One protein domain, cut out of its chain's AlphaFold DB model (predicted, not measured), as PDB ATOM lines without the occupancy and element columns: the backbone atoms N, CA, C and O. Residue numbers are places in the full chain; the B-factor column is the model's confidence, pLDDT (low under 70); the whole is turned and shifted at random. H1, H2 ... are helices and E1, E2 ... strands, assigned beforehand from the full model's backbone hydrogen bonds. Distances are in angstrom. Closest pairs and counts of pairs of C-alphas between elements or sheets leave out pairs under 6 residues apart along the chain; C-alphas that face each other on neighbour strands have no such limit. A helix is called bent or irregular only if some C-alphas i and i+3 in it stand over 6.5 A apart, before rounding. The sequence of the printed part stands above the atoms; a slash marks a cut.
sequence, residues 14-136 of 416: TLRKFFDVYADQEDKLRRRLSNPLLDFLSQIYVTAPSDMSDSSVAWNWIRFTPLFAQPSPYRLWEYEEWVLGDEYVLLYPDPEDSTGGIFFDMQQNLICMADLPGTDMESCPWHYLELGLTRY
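What this domain is: This is residues 14 to 136 of the 416 residues of an uncharacterized protein of Dendrothele bispora (strain CBS 962.96) (UniProt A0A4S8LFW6). Two parts stand side by side: a strongly twisted sheet of three strands, E4, E5 and E6, with H6 over one face and H5 beside the strands on the opposite face; and a two-strand ribbon, E1 and E2, whose strands are joined along the chain by H1, H2 and H3. H3 only grazes the three-strand sheet, and residues 66 to 79, with no named element, run between the two parts, while H4 and the short E3 lie before them in the chain. The printed part has 123 residues, with six named helices and six named strands in the order E1 H1 H2 H3 E2 H4 E3 H5 E4 E5 E6 H6; both sheets, E1 - E2 and E4 - E5 - E6, are antiparallel, and the class is mixed, helices and strands. The whole is compact, with a radius of gyration of the C-alphas of 14.0 A and spans of 42 by 31 by 30 A.

Where its parts are: E1, residues 14 to 17, begins at C-alpha 14, (-38.505, -1.488, 54.287). H1 holds residues 18 to 21. H2, residues 23 to 32, is 15.3 A long and irregular: C-alphas 24 and 27 are 7.4 A apart. H3, residues 35 to 43, is 12.5 A long, and E2, residues 45 to 49, is 13.0 A. H4, residues 58 to 61, is neither bent nor irregular, but only just: C-alphas 58 and 61 are 6.3 A apart. E3 holds residues 63 to 65. H5, residues 80 to 87, is irregular, with C-alphas 83 and 86 9.8 A apart. E4, residues 88 to 93, begins at C-alpha 88, (-21.517, 4.038, 31.234), and is 13.0 A long. E5, residues 100 to 105, is 14.5 A, and E6, residues 110 to 115, is 16.7 A. H6, residues 129 to 136, is 10.7 A long and ends at C-alpha 136, (-17.104, -2.036, 50.768).

How they stand to each other: E1 and E2 are antiparallel neighbours at 136 degrees, with N 14 and O 48 2.8 A apart, within hydrogen-bond range. H1 and H3 touch; their closest C-alphas, those of Phe 18 and Leu 41, are 6.2 A apart. H2 and H3 are close but not clearly touching, with C-alphas of Arg 30 and Leu 38 closest at 7.0 A, at a shallow tilt of 20 degrees, opposite ways. H3 is only just on the sheet E4 E5 E6, with 5 pairs of C-alphas within 10 A, and only grazes it with residues 37 to 41. H4 and E3 meet only through their link. E3 pairs with no named strand, but its residues 63 to 65 pair, antiparallel, with residues 68 to 69; E3 and E4 are near each other. E4, E5 and E6 form a meander, each strand the antiparallel neighbour of the one before, and E4 and E5, like E5 and E6, are a hairpin. N 91 and O 102 are 2.8 A apart across E4 and E5, and N 103 and O 112 are 2.8 A apart across E5 and E6, within hydrogen-bond range. H5 is on the sheet at a height of 5.3 A, over none of its strands; the closest C-alphas of H5 and E5, those of Glu 87 and Asp 105, are 6.0 A apart. H6 is on the opposite face at a height of 9.2 A, over E6, only just slantwise to the strands at 30.0 degrees on the local plane; C-alphas of Ile 111 and Leu 129 are the closest of E6 and H6, at 5.6 A. Every O i to N i+4 pair is within hydrogen-bond range in H3 and H6; H2 has 2 of 6, with 5 of 7 O i to N i+3 pairs, H5 has 0 of 4, with 0 of 5, and H1 and H4 are too short for an O i to N i+4 pair.

The domain as a whole: The C-alphas farthest apart, those of Asp 51 and Ser 123, are 42.5 A apart. The printed part has no cut. The links E3 to H5 and E6 to H6 are long, with 14 and 13 residues; in the second, residues 127 to 128 pair, antiparallel, with residues 110 to 111 of E6. The mean pLDDT of the printed part is 82.8, and residues 49 to 61, 82 to 83, 96 to 98 and 117 to 118 are under 70.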
ATOM      1  N   THR A  14     -38.397  -0.049  54.556       76.62
ATOM      2  CA  THR A  14     -38.505  -1.488  54.287       76.62
ATOM      3  C   THR A  14     -37.595  -1.867  53.130       76.62
ATOM      4  O   THR A  14     -37.451  -1.105  52.177       76.62
ATOM      5  N   LEU A  15     -36.998  -3.056  53.207       81.88
ATOM      6  CA  LEU A  15     -36.237  -3.618  52.097       81.88
ATOM      7  C   LEU A  15     -37.188  -4.254  51.097       81.88
ATOM      8  O   LEU A  15     -38.034  -5.072  51.464       81.88
ATOM      9  N   ARG A  16     -37.037  -3.880  49.832       86.56
ATOM     10  CA  ARG A  16     -37.841  -4.381  48.714       86.56
ATOM     11  C   ARG A  16     -36.932  -4.634  47.519       86.56
ATOM     12  O   ARG A  16     -35.845  -4.061  47.447       86.56
ATOM     13  N   LYS A  17     -37.334  -5.515  46.601       91.75
ATOM     14  CA  LYS A  17     -36.559  -5.726  45.372       91.75
ATOM     15  C   LYS A  17     -36.546  -4.445  44.547       91.75
ATOM     16  O   LYS A  17     -37.534  -3.715  44.534       91.75
ATOM     17  N   PHE A  18     -35.446  -4.196  43.842       92.12
ATOM     18  CA  PHE A  18     -35.279  -2.991  43.025       92.12
ATOM     19  C   PHE A  18     -36.458  -2.764  42.063       92.12
ATOM     20  O   PHE A  18     -37.069  -1.699  42.079       92.12
ATOM     21  N   PHE A  19     -36.845  -3.781  41.285       92.88
ATOM     22  CA  PHE A  19     -37.962  -3.661  40.340       92.88
ATOM     23  C   PHE A  19     -39.347  -3.659  41.004       92.88
ATOM     24  O   PHE A  19     -40.283  -3.146  40.407       92.88
ATOM     25  N   ASP A  20     -39.487  -4.123  42.252       90.19
ATOM     26  CA  ASP A  20     -40.740  -3.931  43.001       90.19
ATOM     27  C   ASP A  20     -40.920  -2.456  43.391       90.19
ATOM     28  O   ASP A  20     -42.042  -1.958  43.480       90.19
ATOM     29  N   VAL A  21     -39.809  -1.758  43.658       87.06
ATOM     30  CA  VAL A  21     -39.801  -0.334  44.026       87.06
ATOM     31  C   VAL A  21     -39.968   0.559  42.804       87.06
ATOM     32  O   VAL A  21     -40.714   1.531  42.866       87.06
ATOM     33  N   TYR A  22     -39.305   0.216  41.700       88.50
ATOM     34  CA  TYR A  22     -39.258   1.009  40.469       88.50
ATOM     35  C   TYR A  22     -39.974   0.325  39.297       88.50
ATOM     36  O   TYR A  22     -39.487   0.335  38.163       88.50
ATOM     37  N   ALA A  23     -41.122  -0.301  39.567       88.19
ATOM     38  CA  ALA A  23     -41.879  -1.066  38.573       88.19
ATOM     39  C   ALA A  23     -42.279  -0.222  37.347       88.19
ATOM     40  O   ALA A  23     -42.318  -0.719  36.225       88.19
ATOM     41  N   ASP A  24     -42.526   1.074  37.540       88.00
ATOM     42  CA  ASP A  24     -42.861   2.025  36.477       88.00
ATOM     43  C   ASP A  24     -41.682   2.334  35.535       88.00
ATOM     44  O   ASP A  24     -41.894   2.766  34.401       88.00
ATOM     45  N   GLN A  25     -40.444   2.085  35.975       91.00
ATOM     46  CA  GLN A  25     -39.229   2.294  35.182       91.00
ATOM     47  C   GLN A  25     -38.720   1.012  34.509       91.00
ATOM     48  O   GLN A  25     -37.854   1.093  33.635       91.00
ATOM     49  N   GLU A  26     -39.241  -0.166  34.864       91.62
ATOM     50  CA  GLU A  26     -38.699  -1.462  34.435       91.62
ATOM     51  C   GLU A  26     -38.579  -1.588  32.908       91.62
ATOM     52  O   GLU A  26     -37.501  -1.896  32.395       91.62
ATOM     53  N   ASP A  27     -39.641  -1.270  32.165       93.62
ATOM     54  CA  ASP A  27     -39.646  -1.341  30.698       93.62
ATOM     55  C   ASP A  27     -38.602  -0.419  30.056       93.62
ATOM     56  O   ASP A  27     -38.013  -0.756  29.025       93.62
ATOM     57  N   LYS A  28     -38.369   0.759  30.648       92.62
ATOM     58  CA  LYS A  28     -37.364   1.715  30.169       92.62
ATOM     59  C   LYS A  28     -35.959   1.175  30.420       92.62
ATOM     60  O   LYS A  28     -35.119   1.231  29.522       92.62
ATOM     61  N   LEU A  29     -35.717   0.632  31.610       93.38
ATOM     62  CA  LEU A  29     -34.424   0.069  31.995       93.38
ATOM     63  C   LEU A  29     -34.078  -1.161  31.155       93.38
ATOM     64  O   LEU A  29     -32.980  -1.230  30.613       93.38
ATOM     65  N   ARG A  30     -35.030  -2.076  30.939       94.75
ATOM     66  CA  ARG A  30     -34.836  -3.284  30.115       94.75
ATOM     67  C   ARG A  30     -34.448  -2.997  28.663       94.75
ATOM     68  O   ARG A  30     -33.881  -3.865  28.011       94.75
ATOM     69  N   ARG A  31     -34.759  -1.805  28.145       94.00
ATOM     70  CA  ARG A  31     -34.388  -1.389  26.780       94.00
ATOM     71  C   ARG A  31     -32.984  -0.804  26.672       94.00
ATOM     72  O   ARG A  31     -32.474  -0.734  25.559       94.00
ATOM     73  N   ARG A  32     -32.411  -0.325  27.779       93.75
ATOM     74  CA  ARG A  32     -31.146   0.429  27.786       93.75
ATOM     75  C   ARG A  32     -30.012  -0.302  28.497       93.75
ATOM     76  O   ARG A  32     -28.873  -0.179  28.078       93.75
ATOM     77  N   LEU A  33     -30.320  -1.037  29.563       94.69
ATOM     78  CA  LEU A  33     -29.322  -1.723  30.376       94.69
ATOM     79  C   LEU A  33     -28.840  -3.016  29.720       94.69
ATOM     80  O   LEU A  33     -29.620  -3.738  29.096       94.69
ATOM     81  N   SER A  34     -27.564  -3.342  29.930       94.56
ATOM     82  CA  SER A  34     -27.023  -4.651  29.571       94.56
ATOM     83  C   SER A  34     -27.665  -5.769  30.406       94.56
ATOM     84  O   SER A  34     -28.099  -5.557  31.542       94.56
ATOM     85  N   ASN A  35     -27.712  -6.988  29.854       95.25
ATOM     86  CA  ASN A  35     -28.270  -8.148  30.561       95.25
ATOM     87  C   ASN A  35     -27.597  -8.404  31.925       95.25
ATOM     88  O   ASN A  35     -28.334  -8.593  32.890       95.25
ATOM     89  N   PRO A  36     -26.253  -8.351  32.067       94.25
ATOM     90  CA  PRO A  36     -25.615  -8.561  33.367       94.25
ATOM     91  C   PRO A  36     -26.064  -7.552  34.429       94.25
ATOM     92  O   PRO A  36     -26.323  -7.926  35.572       94.25
ATOM     93  N   LEU A  37     -26.216  -6.279  34.050       94.31
ATOM     94  CA  LEU A  37     -26.672  -5.245  34.969       94.31
ATOM     95  C   LEU A  37     -28.160  -5.406  35.321       94.31
ATOM     96  O   LEU A  37     -28.538  -5.223  36.476       94.31
ATOM     97  N   LEU A  38     -29.008  -5.812  34.369       95.94
ATOM     98  CA  LEU A  38     -30.409  -6.160  34.648       95.94
ATOM     99  C   LEU A  38     -30.525  -7.341  35.617       95.94
ATOM    100  O   LEU A  38     -31.311  -7.280  36.566       95.94
ATOM    101  N   ASP A  39     -29.733  -8.390  35.400       95.50
ATOM    102  CA  ASP A  39     -29.704  -9.572  36.258       95.50
ATOM    103  C   ASP A  39     -29.251  -9.202  37.673       95.50
ATOM    104  O   ASP A  39     -29.872  -9.638  38.646       95.50
ATOM    105  N   PHE A  40     -28.235  -8.345  37.800       94.94
ATOM    106  CA  PHE A  40     -27.802  -7.791  39.081       94.94
ATOM    107  C   PHE A  40     -28.922  -6.997  39.767       94.94
ATOM    108  O   PHE A  40     -29.319  -7.335  40.886       94.94
ATOM    109  N   LEU A  41     -29.492  -5.992  39.093       95.38
ATOM    110  CA  LEU A  41     -30.543  -5.142  39.661       95.38
ATOM    111  C   LEU A  41     -31.785  -5.954  40.065       95.38
ATOM    112  O   LEU A  41     -32.415  -5.658  41.077       95.38
ATOM    113  N   SER A  42     -32.109  -7.032  39.347       94.94
ATOM    114  CA  SER A  42     -33.227  -7.918  39.708       94.94
ATOM    115  C   SER A  42     -33.021  -8.677  41.023       94.94
ATOM    116  O   SER A  42     -33.980  -9.104  41.677       94.94
ATOM    117  N   GLN A  43     -31.766  -8.837  41.441       94.62
ATOM    118  CA  GLN A  43     -31.399  -9.620  42.612       94.62
ATOM    119  C   GLN A  43     -31.167  -8.762  43.854       94.62
ATOM    120  O   GLN A  43     -31.374  -9.265  44.966       94.62
ATOM    121  N   ILE A  44     -30.822  -7.483  43.699       92.50
ATOM    122  CA  ILE A  44     -30.581  -6.598  44.842       92.50
ATOM    123  C   ILE A  44     -31.873  -6.154  45.535       92.50
ATOM    124  O   ILE A  44     -32.980  -6.189  44.990       92.50
ATOM    125  N   TYR A  45     -31.695  -5.718  46.777       90.12
ATOM    126  CA  TYR A  45     -32.716  -5.047  47.564       90.12
ATOM    127  C   TYR A  45     -32.322  -3.588  47.735       90.12
ATOM    128  O   TYR A  45     -31.146  -3.287  47.936       90.12
ATOM    129  N   VAL A  46     -33.315  -2.711  47.697       87.25
ATOM    130  CA  VAL A  46     -33.168  -1.290  48.002       87.25
ATOM    131  C   VAL A  46     -34.079  -0.911  49.157       87.25
ATOM    132  O   VAL A  46     -35.082  -1.576  49.453       87.25
ATOM    133  N   THR A  47     -33.703   0.162  49.827       82.56
ATOM    134  CA  THR A  47     -34.435   0.747  50.937       82.56
ATOM    135  C   THR A  47     -35.533   1.656  50.384       82.56
ATOM    136  O   THR A  47     -35.256   2.571  49.611       82.56
ATOM    137  N   ALA A  48     -36.783   1.419  50.789       77.06
ATOM    138  CA  ALA A  48     -37.946   2.217  50.397       77.06
ATOM    139  C   ALA A  48     -38.862   2.478  51.610       77.06
ATOM    140  O   ALA A  48     -39.127   1.541  52.374       77.06
ATOM    141  N   PRO A  49     -39.370   3.702  51.829       67.00
ATOM    142  CA  PRO A  49     -40.321   3.993  52.894       67.00
ATOM    143  C   PRO A  49     -41.614   3.217  52.787       67.00
ATOM    144  O   PRO A  49     -42.017   2.716  51.734       67.00
ATOM    145  N   SER A  50     -42.284   3.152  53.926       62.62
ATOM    146  CA  SER A  50     -43.600   2.556  54.064       62.62
ATOM    147  C   SER A  50     -44.688   3.262  53.244       62.62
ATOM    148  O   SER A  50     -45.633   2.590  52.832       62.62
ATOM    149  N   ASP A  51     -44.562   4.564  52.979       64.56
ATOM    150  CA  ASP A  51     -45.539   5.430  52.310       64.56
ATOM    151  C   ASP A  51     -45.004   5.992  50.979       64.56
ATOM    152  O   ASP A  51     -44.488   7.097  50.880       64.56
ATOM    153  N   MET A  52     -45.173   5.220  49.904       54.97
ATOM    154  CA  MET A  52     -44.722   5.568  48.541       54.97
ATOM    155  C   MET A  52     -45.573   6.651  47.839       54.97
ATOM    156  O   MET A  52     -45.599   6.704  46.612       54.97
ATOM    157  N   SER A  53     -46.335   7.476  48.563       55.25
ATOM    158  CA  SER A  53     -47.336   8.357  47.939       55.25
ATOM    159  C   SER A  53     -46.803   9.693  47.421       55.25
ATOM    160  O   SER A  53     -47.561  10.386  46.746       55.25
ATOM    161  N   ASP A  54     -45.555  10.070  47.715       50.03
ATOM    162  CA  ASP A  54     -45.015  11.374  47.314       50.03
ATOM    163  C   ASP A  54     -43.746  11.232  46.462       50.03
ATOM    164  O   ASP A  54     -42.704  10.761  46.911       50.03
ATOM    165  N   SER A  55     -43.841  11.604  45.187       47.25
ATOM    166  CA  SER A  55     -42.824  11.411  44.145       47.25
ATOM    167  C   SER A  55     -41.748  12.505  44.121       47.25
ATOM    168  O   SER A  55     -41.194  12.803  43.062       47.25
ATOM    169  N   SER A  56     -41.462  13.159  45.248       50.84
ATOM    170  CA  SER A  56     -40.512  14.272  45.292       50.84
ATOM    171  C   SER A  56     -39.120  13.812  45.742       50.84
ATOM    172  O   SER A  56     -38.979  13.195  46.784       50.84
ATOM    173  N   VAL A  57     -38.118  14.088  44.893       49.56
ATOM    174  CA  VAL A  57     -36.667  14.372  45.080       49.56
ATOM    175  C   VAL A  57     -35.867  13.693  46.221       49.56
ATOM    176  O   VAL A  57     -34.715  13.325  45.996       49.56
ATOM    177  N   ALA A  58     -36.438  13.457  47.401       52.25
ATOM    178  CA  ALA A  58     -35.816  12.801  48.556       52.25
ATOM    179  C   ALA A  58     -35.408  11.329  48.309       52.25
ATOM    180  O   ALA A  58     -34.586  10.783  49.038       52.25
ATOM    181  N   TRP A  59     -35.936  10.683  47.261       56.84
ATOM    182  CA  TRP A  59     -35.650   9.280  46.920       56.84
ATOM    183  C   TRP A  59     -34.239   9.010  46.404       56.84
ATOM    184  O   TRP A  59     -33.750   7.885  46.502       56.84
ATOM    185  N   ASN A  60     -33.606  10.019  45.812       57.72
ATOM    186  CA  ASN A  60     -32.377   9.836  45.042       57.72
ATOM    187  C   ASN A  60     -31.114   9.750  45.906       57.72
ATOM    188  O   ASN A  60     -30.048   9.469  45.373       57.72
ATOM    189  N   TRP A  61     -31.253   9.952  47.217       66.00
ATOM    190  CA  TRP A  61     -30.138  10.144  48.146       66.00
ATOM    191  C   TRP A  61     -30.178   9.180  49.331       66.00
ATOM    192  O   TRP A  61     -29.524   9.407  50.347       66.00
ATOM    193  N   ILE A  62     -30.954   8.093  49.231       73.31
ATOM    194  CA  ILE A  62     -30.961   7.079  50.285       73.31
ATOM    195  C   ILE A  62     -29.582   6.420  50.310       73.31
ATOM    196  O   ILE A  62     -29.235   5.659  49.403       73.31
ATOM    197  N   ARG A  63     -28.804   6.723  51.352       74.12
ATOM    198  CA  ARG A  63     -27.458   6.183  51.541       74.12
ATOM    199  C   ARG A  63     -27.500   4.654  51.624       74.12
ATOM    200  O   ARG A  63     -28.258   4.070  52.398       74.12
ATOM    201  N   PHE A  64     -26.682   4.014  50.799       76.06
ATOM    202  CA  PHE A  64     -26.364   2.589  50.847       76.06
ATOM    203  C   PHE A  64     -25.187   2.332  51.795       76.06
ATOM    204  O   PHE A  64     -25.230   1.401  52.599       76.06
ATOM    205  N   THR A  65     -24.174   3.197  51.743       75.94
ATOM    206  CA  THR A  65     -23.033   3.264  52.669       75.94
ATOM    207  C   THR A  65     -22.808   4.733  53.070       75.94
ATOM    208  O   THR A  65     -23.465   5.605  52.500       75.94
ATOM    209  N   PRO A  66     -21.901   5.061  54.015       72.31
ATOM    210  CA  PRO A  66     -21.525   6.461  54.259       72.31
ATOM    211  C   PRO A  66     -21.130   7.210  52.991       72.31
ATOM    212  O   PRO A  66     -21.452   8.381  52.862       72.31
ATOM    213  N   LEU A  67     -20.487   6.496  52.066       76.94
ATOM    214  CA  LEU A  67     -19.843   7.047  50.881       76.94
ATOM    215  C   LEU A  67     -20.735   7.020  49.633       76.94
ATOM    216  O   LEU A  67     -20.409   7.667  48.651       76.94
ATOM    217  N   PHE A  68     -21.831   6.249  49.636       83.25
ATOM    218  CA  PHE A  68     -22.629   6.003  48.431       83.25
ATOM    219  C   PHE A  68     -24.126   5.962  48.707       83.25
ATOM    220  O   PHE A  68     -24.578   5.332  49.664       83.25
ATOM    221  N   ALA A  69     -24.914   6.550  47.812       85.25
ATOM    222  CA  ALA A  69     -26.343   6.313  47.683       85.25
ATOM    223  C   ALA A  69     -26.627   4.958  47.015       85.25
ATOM    224  O   ALA A  69     -25.818   4.416  46.262       85.25
ATOM    225  N   GLN A  70     -27.797   4.387  47.302       87.00
ATOM    226  CA  GLN A  70     -28.258   3.168  46.641       87.00
ATOM    227  C   GLN A  70     -28.555   3.415  45.151       87.00
ATOM    228  O   GLN A  70     -28.867   4.548  44.770       87.00
ATOM    229  N   PRO A  71     -28.549   2.367  44.307       91.25
ATOM    230  CA  PRO A  71     -28.887   2.516  42.900       91.25
ATOM    231  C   PRO A  71     -30.297   3.084  42.723       91.25
ATOM    232  O   PRO A  71     -31.250   2.611  43.348       91.25
ATOM    233  N   SER A  72     -30.432   4.074  41.838       88.81
ATOM    234  CA  SER A  72     -31.705   4.717  41.502       88.81
ATOM    235  C   SER A  72     -31.827   4.892  39.987       88.81
ATOM    236  O   SER A  72     -30.926   5.464  39.366       88.81
ATOM    237  N   PRO A  73     -32.949   4.482  39.364       89.56
ATOM    238  CA  PRO A  73     -33.133   4.611  37.919       89.56
ATOM    239  C   PRO A  73     -33.177   6.064  37.436       89.56
ATOM    240  O   PRO A  73     -32.979   6.325  36.252       89.56
ATOM    241  N   TYR A  74     -33.420   7.010  38.345       86.44
ATOM    242  CA  TYR A  74     -33.430   8.440  38.051       86.44
ATOM    243  C   TYR A  74     -32.022   9.044  37.963       86.44
ATOM    244  O   TYR A  74     -31.883  10.151  37.452       86.44
ATOM    245  N   ARG A  75     -30.995   8.337  38.458       86.94
ATOM    246  CA  ARG A  75     -29.603   8.815  38.533       86.94
ATOM    247  C   ARG A  75     -28.660   8.090  37.579       86.94
ATOM    248  O   ARG A  75     -27.641   8.660  37.218       86.94
ATOM    249  N   LEU A  76     -29.026   6.891  37.109       90.38
ATOM    250  CA  LEU A  76     -28.194   6.096  36.190       90.38
ATOM    251  C   LEU A  76     -27.641   6.932  35.019       90.38
ATOM    252  O   LEU A  76     -26.481   6.762  34.655       90.38
ATOM    253  N   TRP A  77     -28.457   7.848  34.479       88.69
ATOM    254  CA  TRP A  77     -28.176   8.658  33.280       88.69
ATOM    255  C   TRP A  77     -27.850  10.121  33.559       88.69
ATOM    256  O   TRP A  77     -27.896  10.942  32.651       88.69
ATOM    257  N   GLU A  78     -27.534  10.471  34.802       85.56
ATOM    258  CA  GLU A  78     -27.306  11.865  35.191       85.56
ATOM    259  C   GLU A  78     -26.203  12.561  34.384       85.56
ATOM    260  O   GLU A  78     -26.313  13.752  34.100       85.56
ATOM    261  N   TYR A  79     -25.182  11.812  33.960       83.62
ATOM    262  CA  TYR A  79     -24.028  12.340  33.229       83.62
ATOM    263  C   TYR A  79     -23.954  11.866  31.765       83.62
ATOM    264  O   TYR A  79     -22.917  12.037  31.121       83.62
ATOM    265  N   GLU A  80     -25.048  11.305  31.227       80.81
ATOM    266  CA  GLU A  80     -25.143  10.816  29.836       80.81
ATOM    267  C   GLU A  80     -24.765  11.916  28.829       80.81
ATOM    268  O   GLU A  80     -23.949  11.702  27.936       80.81
ATOM    269  N   GLU A  81     -25.296  13.129  29.019       72.12
ATOM    270  CA  GLU A  81     -25.111  14.252  28.089       72.12
ATOM    271  C   GLU A  81     -23.748  14.956  28.209       72.12
ATOM    272  O   GLU A  81     -23.425  15.805  27.378       72.12
ATOM    273  N   TRP A  82     -22.963  14.661  29.248       66.31
ATOM    274  CA  TRP A  82     -21.798  15.476  29.597       66.31
ATOM    275  C   TRP A  82     -20.507  14.938  28.979       66.31
ATOM    276  O   TRP A  82     -19.798  15.687  28.310       66.31
ATOM    277  N   VAL A  83     -20.170  13.669  29.235       64.44
ATOM    278  CA  VAL A  83     -18.836  13.118  28.898       64.44
ATOM    279  C   VAL A  83     -18.857  11.619  28.562       64.44
ATOM    280  O   VAL A  83     -17.946  11.132  27.905       64.44
ATOM    281  N   LEU A  84     -19.881  10.876  28.992       70.06
ATOM    282  CA  LEU A  84     -19.800   9.416  29.113       70.06
ATOM    283  C   LEU A  84     -20.395   8.645  27.925       70.06
ATOM    284  O   LEU A  84     -19.988   7.519  27.654       70.06
ATOM    285  N   GLY A  85     -21.345   9.235  27.197       73.81
ATOM    286  CA  GLY A  85     -22.113   8.499  26.192       73.81
ATOM    287  C   GLY A  85     -22.965   7.379  26.803       73.81
ATOM    288  O   GLY A  85     -23.140   7.289  28.017       73.81
ATOM    289  N   ASP A  86     -23.506   6.514  25.946       81.56
ATOM    290  CA  ASP A  86     -24.534   5.535  26.332       81.56
ATOM    291  C   ASP A  86     -23.962   4.259  26.978       81.56
ATOM    292  O   ASP A  86     -24.720   3.343  27.297       81.56
ATOM    293  N   GLU A  87     -22.639   4.147  27.124       87.12
ATOM    294  CA  GLU A  87     -21.965   2.919  27.569       87.12
ATOM    295  C   GLU A  87     -21.734   2.840  29.084       87.12
ATOM    296  O   GLU A  87     -21.650   1.733  29.623       87.12
ATOM    297  N   TYR A  88     -21.711   3.980  29.784       90.06
ATOM    298  CA  TYR A  88     -21.517   4.038  31.234       90.06
ATOM    299  C   TYR A  88     -22.789   4.454  31.968       90.06
ATOM    300  O   TYR A  88     -23.598   5.246  31.485       90.06
ATOM    301  N   VAL A  89     -22.946   3.938  33.184       92.44
ATOM    302  CA  VAL A  89     -24.075   4.245  34.072       92.44
ATOM    303  C   VAL A  89     -23.537   4.672  35.429       92.44
ATOM    304  O   VAL A  89     -22.588   4.062  35.916       92.44
ATOM    305  N   LEU A  90     -24.161   5.648  36.087       92.75
ATOM    306  CA  LEU A  90     -23.885   5.930  37.497       92.75
ATOM    307  C   LEU A  90     -24.637   4.924  38.376       92.75
ATOM    308  O   LEU A  90     -25.828   5.093  38.639       92.75
ATOM    309  N   LEU A  91     -23.963   3.859  38.810       93.69
ATOM    310  CA  LEU A  91     -24.590   2.767  39.555       93.69
ATOM    311  C   LEU A  91     -24.805   3.113  41.034       93.69
ATOM    312  O   LEU A  91     -25.883   2.842  41.562       93.69
ATOM    313  N   TYR A  92     -23.808   3.718  41.682       92.25
ATOM    314  CA  TYR A  92     -23.895   4.172  43.074       92.25
ATOM    315  C   TYR A  92     -23.437   5.636  43.171       92.25
ATOM    316  O   TYR A  92     -22.231   5.876  43.139       92.25
ATOM    317  N   PRO A  93     -24.358   6.612  43.258       89.25
ATOM    318  CA  PRO A  93     -24.007   8.031  43.366       89.25
ATOM    319  C   PRO A  93     -23.264   8.338  44.671       89.25
ATOM    320  O   PRO A  93     -23.602   7.753  45.701       89.25
ATOM    321  N   ASP A  94     -22.316   9.275  44.657       85.50
ATOM    322  CA  ASP A  94     -21.837   9.918  45.892       85.50
ATOM    323  C   ASP A  94     -23.015  10.711  46.507       85.50
ATOM    324  O   ASP A  94     -23.703  11.417  45.767       85.50
ATOM    325  N   PRO A  95     -23.353  10.539  47.803       75.06
ATOM    326  CA  PRO A  95     -24.486  11.205  48.422       75.06
ATOM    327  C   PRO A  95     -24.184  12.637  48.888       75.06
ATOM    328  O   PRO A  95     -25.123  13.359  49.220       75.06
ATOM    329  N   GLU A  96     -22.910  13.015  48.979       68.88
ATOM    330  CA  GLU A  96     -22.433  14.312  49.475       68.88
ATOM    331  C   GLU A  96     -21.989  15.213  48.327       68.88
ATOM    332  O   GLU A  96     -22.283  16.408  48.323       68.88
ATOM    333  N   ASP A  97     -21.338  14.630  47.322       61.34
ATOM    334  CA  ASP A  97     -20.914  15.352  46.132       61.34
ATOM    335  C   ASP A  97     -21.961  15.217  45.025       61.34
ATOM    336  O   ASP A  97     -22.304  14.128  44.568       61.34
ATOM    337  N   SER A  98     -22.473  16.347  44.531       61.66
ATOM    338  CA  SER A  98     -23.453  16.360  43.430       61.66
ATOM    339  C   SER A  98     -22.887  15.870  42.084       61.66
ATOM    340  O   SER A  98     -23.583  15.898  41.064       61.66
ATOM    341  N   THR A  99     -21.619  15.453  42.060       71.06
ATOM    342  CA  THR A  99     -20.847  15.187  40.853       71.06
ATOM    343  C   THR A  99     -19.941  13.954  40.986       71.06
ATOM    344  O   THR A  99     -18.724  14.080  41.054       71.06
ATOM    345  N   GLY A 100     -20.509  12.744  40.962       86.00
ATOM    346  CA  GLY A 100     -19.709  11.513  40.872       86.00
ATOM    347  C   GLY A 100     -20.308  10.277  41.538       86.00
ATOM    348  O   GLY A 100     -21.494  10.223  41.876       86.00
ATOM    349  N   GLY A 101     -19.465   9.257  41.685       90.31
ATOM    350  CA  GLY A 101     -19.780   7.989  42.336       90.31
ATOM    351  C   GLY A 101     -19.179   6.788  41.607       90.31
ATOM    352  O   GLY A 101     -18.219   6.905  40.844       90.31
ATOM    353  N   ILE A 102     -19.767   5.612  41.827       92.31
ATOM    354  CA  ILE A 102     -19.376   4.389  41.129       92.31
ATOM    355  C   ILE A 102     -20.104   4.300  39.800       92.31
ATOM    356  O   ILE A 102     -21.314   4.057  39.742       92.31
ATOM    357  N   PHE A 103     -19.330   4.431  38.735       93.31
ATOM    358  CA  PHE A 103     -19.752   4.162  37.377       93.31
ATOM    359  C   PHE A 103     -19.617   2.681  37.053       93.31
ATOM    360  O   PHE A 103     -18.735   2.003  37.576       93.31
ATOM    361  N   PHE A 104     -20.485   2.187  36.178       94.12
ATOM    362  CA  PHE A 104     -20.422   0.838  35.631       94.12
ATOM    363  C   PHE A 104     -20.398   0.900  34.100       94.12
ATOM    364  O   PHE A 104     -21.268   1.516  33.486       94.12
ATOM    365  N   ASP A 105     -19.396   0.258  33.506       93.50
ATOM    366  CA  ASP A 105     -19.231   0.048  32.069       93.50
ATOM    367  C   ASP A 105     -20.110  -1.129  31.632       93.50
ATOM    368  O   ASP A 105     -19.871  -2.284  32.001       93.50
ATOM    369  N   MET A 106     -21.138  -0.846  30.831       92.50
ATOM    370  CA  MET A 106     -22.097  -1.852  30.369       92.50
ATOM    371  C   MET A 106     -21.542  -2.819  29.323       92.50
ATOM    372  O   MET A 106     -22.149  -3.874  29.111       92.50
ATOM    373  N   GLN A 107     -20.431  -2.488  28.665       91.31
ATOM    374  CA  GLN A 107     -19.789  -3.346  27.671       91.31
ATOM    375  C   GLN A 107     -18.840  -4.336  28.343       91.31
ATOM    376  O   GLN A 107     -18.891  -5.535  28.055       91.31
ATOM    377  N   GLN A 108     -17.999  -3.846  29.254       92.12
ATOM    378  CA  GLN A 108     -16.976  -4.662  29.913       92.12
ATOM    379  C   GLN A 108     -17.454  -5.282  31.231       92.12
ATOM    380  O   GLN A 108     -16.867  -6.259  31.696       92.12
ATOM    381  N   ASN A 109     -18.560  -4.790  31.795       93.31
ATOM    382  CA  ASN A 109     -19.091  -5.170  33.109       93.31
ATOM    383  C   ASN A 109     -18.111  -4.870  34.252       93.31
ATOM    384  O   ASN A 109     -17.929  -5.674  35.173       93.31
ATOM    385  N   LEU A 110     -17.474  -3.704  34.171       94.06
ATOM    386  CA  LEU A 110     -16.510  -3.208  35.145       94.06
ATOM    387  C   LEU A 110     -17.046  -1.954  35.835       94.06
ATOM    388  O   LEU A 110     -17.966  -1.310  35.343       94.06
ATOM    389  N   ILE A 111     -16.464  -1.613  36.976       93.38
ATOM    390  CA  ILE A 111     -16.760  -0.420  37.755       93.38
ATOM    391  C   ILE A 111     -15.537   0.464  37.946       93.38
ATOM    392  O   ILE A 111     -14.397  -0.000  37.893       93.38
ATOM    393  N   CYS A 112     -15.821   1.728  38.217       92.19
ATOM    394  CA  CYS A 112     -14.854   2.784  38.434       92.19
ATOM    395  C   CYS A 112     -15.454   3.826  39.385       92.19
ATOM    396  O   CYS A 112     -16.573   4.279  39.156       92.19
ATOM    397  N   MET A 113     -14.711   4.234  40.411       89.94
ATOM    398  CA  MET A 113     -15.009   5.453  41.162       89.94
ATOM    399  C   MET A 113     -14.498   6.666  40.387       89.94
ATOM    400  O   MET A 113     -13.317   6.716  40.037       89.94
ATOM    401  N   ALA A 114     -15.369   7.643  40.144       88.00
ATOM    402  CA  ALA A 114     -15.001   8.883  39.476       88.00
ATOM    403  C   ALA A 114     -15.735  10.091  40.066       88.00
ATOM    404  O   ALA A 114     -16.945  10.040  40.300       88.00
ATOM    405  N   ASP A 115     -14.995  11.193  40.196       83.06
ATOM    406  CA  ASP A 115     -15.520  12.511  40.547       83.06
ATOM    407  C   ASP A 115     -15.619  13.341  39.252       83.06
ATOM    408  O   ASP A 115     -14.637  13.538  38.526       83.06
ATOM    409  N   LEU A 116     -16.820  13.785  38.894       76.75
ATOM    410  CA  LEU A 116     -17.052  14.651  37.732       76.75
ATOM    411  C   LEU A 116     -17.206  16.113  38.187       76.75
ATOM    412  O   LEU A 116     -17.363  16.360  39.373       76.75
ATOM    413  N   PRO A 117     -17.160  17.108  37.285       62.28
ATOM    414  CA  PRO A 117     -16.600  17.049  35.939       62.28
ATOM    415  C   PRO A 117     -15.061  17.108  35.979       62.28
ATOM    416  O   PRO A 117     -14.486  17.994  36.604       62.28
ATOM    417  N   GLY A 118     -14.382  16.205  35.264       63.81
ATOM    418  CA  GLY A 118     -12.918  16.258  35.112       63.81
ATOM    419  C   GLY A 118     -12.208  14.908  35.086       63.81
ATOM    420  O   GLY A 118     -11.058  14.847  34.655       63.81
ATOM    421  N   THR A 119     -12.880  13.830  35.492       70.56
ATOM    422  CA  THR A 119     -12.315  12.484  35.369       70.56
ATOM    423  C   THR A 119     -12.322  12.026  33.911       70.56
ATOM    424  O   THR A 119     -13.369  11.938  33.272       70.56
ATOM    425  N   ASP A 120     -11.132  11.722  33.396       77.25
ATOM    426  CA  ASP A 120     -10.959  10.971  32.156       77.25
ATOM    427  C   ASP A 120     -11.295   9.500  32.433       77.25
ATOM    428  O   ASP A 120     -10.525   8.791  33.083       77.25
ATOM    429  N   MET A 121     -12.453   9.040  31.966       79.69
ATOM    430  CA  MET A 121     -12.905   7.663  32.190       79.69
ATOM    431  C   MET A 121     -12.027   6.619  31.501       79.69
ATOM    432  O   MET A 121     -11.953   5.486  31.979       79.69
ATOM    433  N   GLU A 122     -11.310   6.992  30.436       78.56
ATOM    434  CA  GLU A 122     -10.316   6.107  29.818       78.56
ATOM    435  C   GLU A 122      -9.123   5.883  30.754       78.56
ATOM    436  O   GLU A 122      -8.443   4.859  30.692       78.56
ATOM    437  N   SER A 123      -8.867   6.835  31.655       78.25
ATOM    438  CA  SER A 123      -7.833   6.727  32.679       78.25
ATOM    439  C   SER A 123      -8.279   6.022  33.950       78.25
ATOM    440  O   SER A 123      -7.449   5.851  34.846       78.25
ATOM    441  N   CYS A 124      -9.552   5.640  34.058       84.75
ATOM    442  CA  CYS A 124     -10.023   5.022  35.276       84.75
ATOM    443  C   CYS A 124      -9.489   3.588  35.415       84.75
ATOM    444  O   CYS A 124      -9.524   2.821  34.449       84.75
ATOM    445  N   PRO A 125      -9.016   3.187  36.606       87.50
ATOM    446  CA  PRO A 125      -8.659   1.798  36.861       87.50
ATOM    447  C   PRO A 125      -9.912   0.911  36.922       87.50
ATOM    448  O   PRO A 125     -10.440   0.637  37.984       87.50
ATOM    449  N   TRP A 126     -10.443   0.450  35.797       91.31
ATOM    450  CA  TRP A 126     -11.662  -0.366  35.790       91.31
ATOM    451  C   TRP A 126     -11.484  -1.728  36.488       91.31
ATOM    452  O   TRP A 126     -10.525  -2.455  36.227       91.31
ATOM    453  N   HIS A 127     -12.432  -2.113  37.351       93.06
ATOM    454  CA  HIS A 127     -12.396  -3.371  38.114       93.06
ATOM    455  C   HIS A 127     -13.751  -4.080  38.196       93.06
ATOM    456  O   HIS A 127     -14.792  -3.500  37.934       93.06
ATOM    457  N   TYR A 128     -13.773  -5.357  38.584       92.94
ATOM    458  CA  TYR A 128     -15.026  -6.108  38.716       92.94
ATOM    459  C   TYR A 128     -15.922  -5.560  39.837       92.94
ATOM    460  O   TYR A 128     -15.453  -5.318  40.952       92.94
ATOM    461  N   LEU A 129     -17.230  -5.463  39.569       91.06
ATOM    462  CA  LEU A 129     -18.239  -5.032  40.548       91.06
ATOM    463  C   LEU A 129     -18.191  -5.858  41.844       91.06
ATOM    464  O   LEU A 129     -18.261  -5.297  42.933       91.06
ATOM    465  N   GLU A 130     -18.037  -7.180  41.734       90.56
ATOM    466  CA  GLU A 130     -17.940  -8.087  42.887       90.56
ATOM    467  C   GLU A 130     -16.782  -7.710  43.818       90.56
ATOM    468  O   GLU A 130     -16.952  -7.681  45.038       90.56
ATOM    469  N   LEU A 131     -15.624  -7.365  43.249       90.31
ATOM    470  CA  LEU A 131     -14.467  -6.949  44.029       90.31
ATOM    471  C   LEU A 131     -14.740  -5.626  44.749       90.31
ATOM    472  O   LEU A 131     -14.491  -5.547  45.947       90.31
ATOM    473  N   GLY A 132     -15.308  -4.622  44.072       89.06
ATOM    474  CA  GLY A 132     -15.662  -3.356  44.726       89.06
ATOM    475  C   GLY A 132     -16.672  -3.537  45.858       89.06
ATOM    476  O   GLY A 132     -16.445  -3.061  46.965       89.06
ATOM    477  N   LEU A 133     -17.744  -4.306  45.629       88.25
ATOM    478  CA  LEU A 133     -18.722  -4.647  46.672       88.25
ATOM    479  C   LEU A 133     -18.093  -5.405  47.848       88.25
ATOM    480  O   LEU A 133     -18.463  -5.152  48.995       88.25
ATOM    481  N   THR A 134     -17.122  -6.282  47.581       89.50
ATOM    482  CA  THR A 134     -16.343  -6.968  48.624       89.50
ATOM    483  C   THR A 134     -15.507  -5.974  49.427       89.50
ATOM    484  O   THR A 134     -15.558  -6.006  50.652       89.50
ATOM    485  N   ARG A 135     -14.821  -5.025  48.775       86.94
ATOM    486  CA  ARG A 135     -14.063  -3.973  49.476       86.94
ATOM    487  C   ARG A 135     -14.954  -3.118  50.368       86.94
ATOM    488  O   ARG A 135     -14.577  -2.836  51.498       86.94
ATOM    489  N   TYR A 136     -16.151  -2.752  49.916       84.44
ATOM    490  CA  TYR A 136     -17.104  -2.036  50.768       84.44
ATOM    491  C   TYR A 136     -17.545  -2.852  51.978       84.44
ATOM    492  O   TYR A 136     -17.667  -2.303  53.072       84.44
TER     493      TYR A 136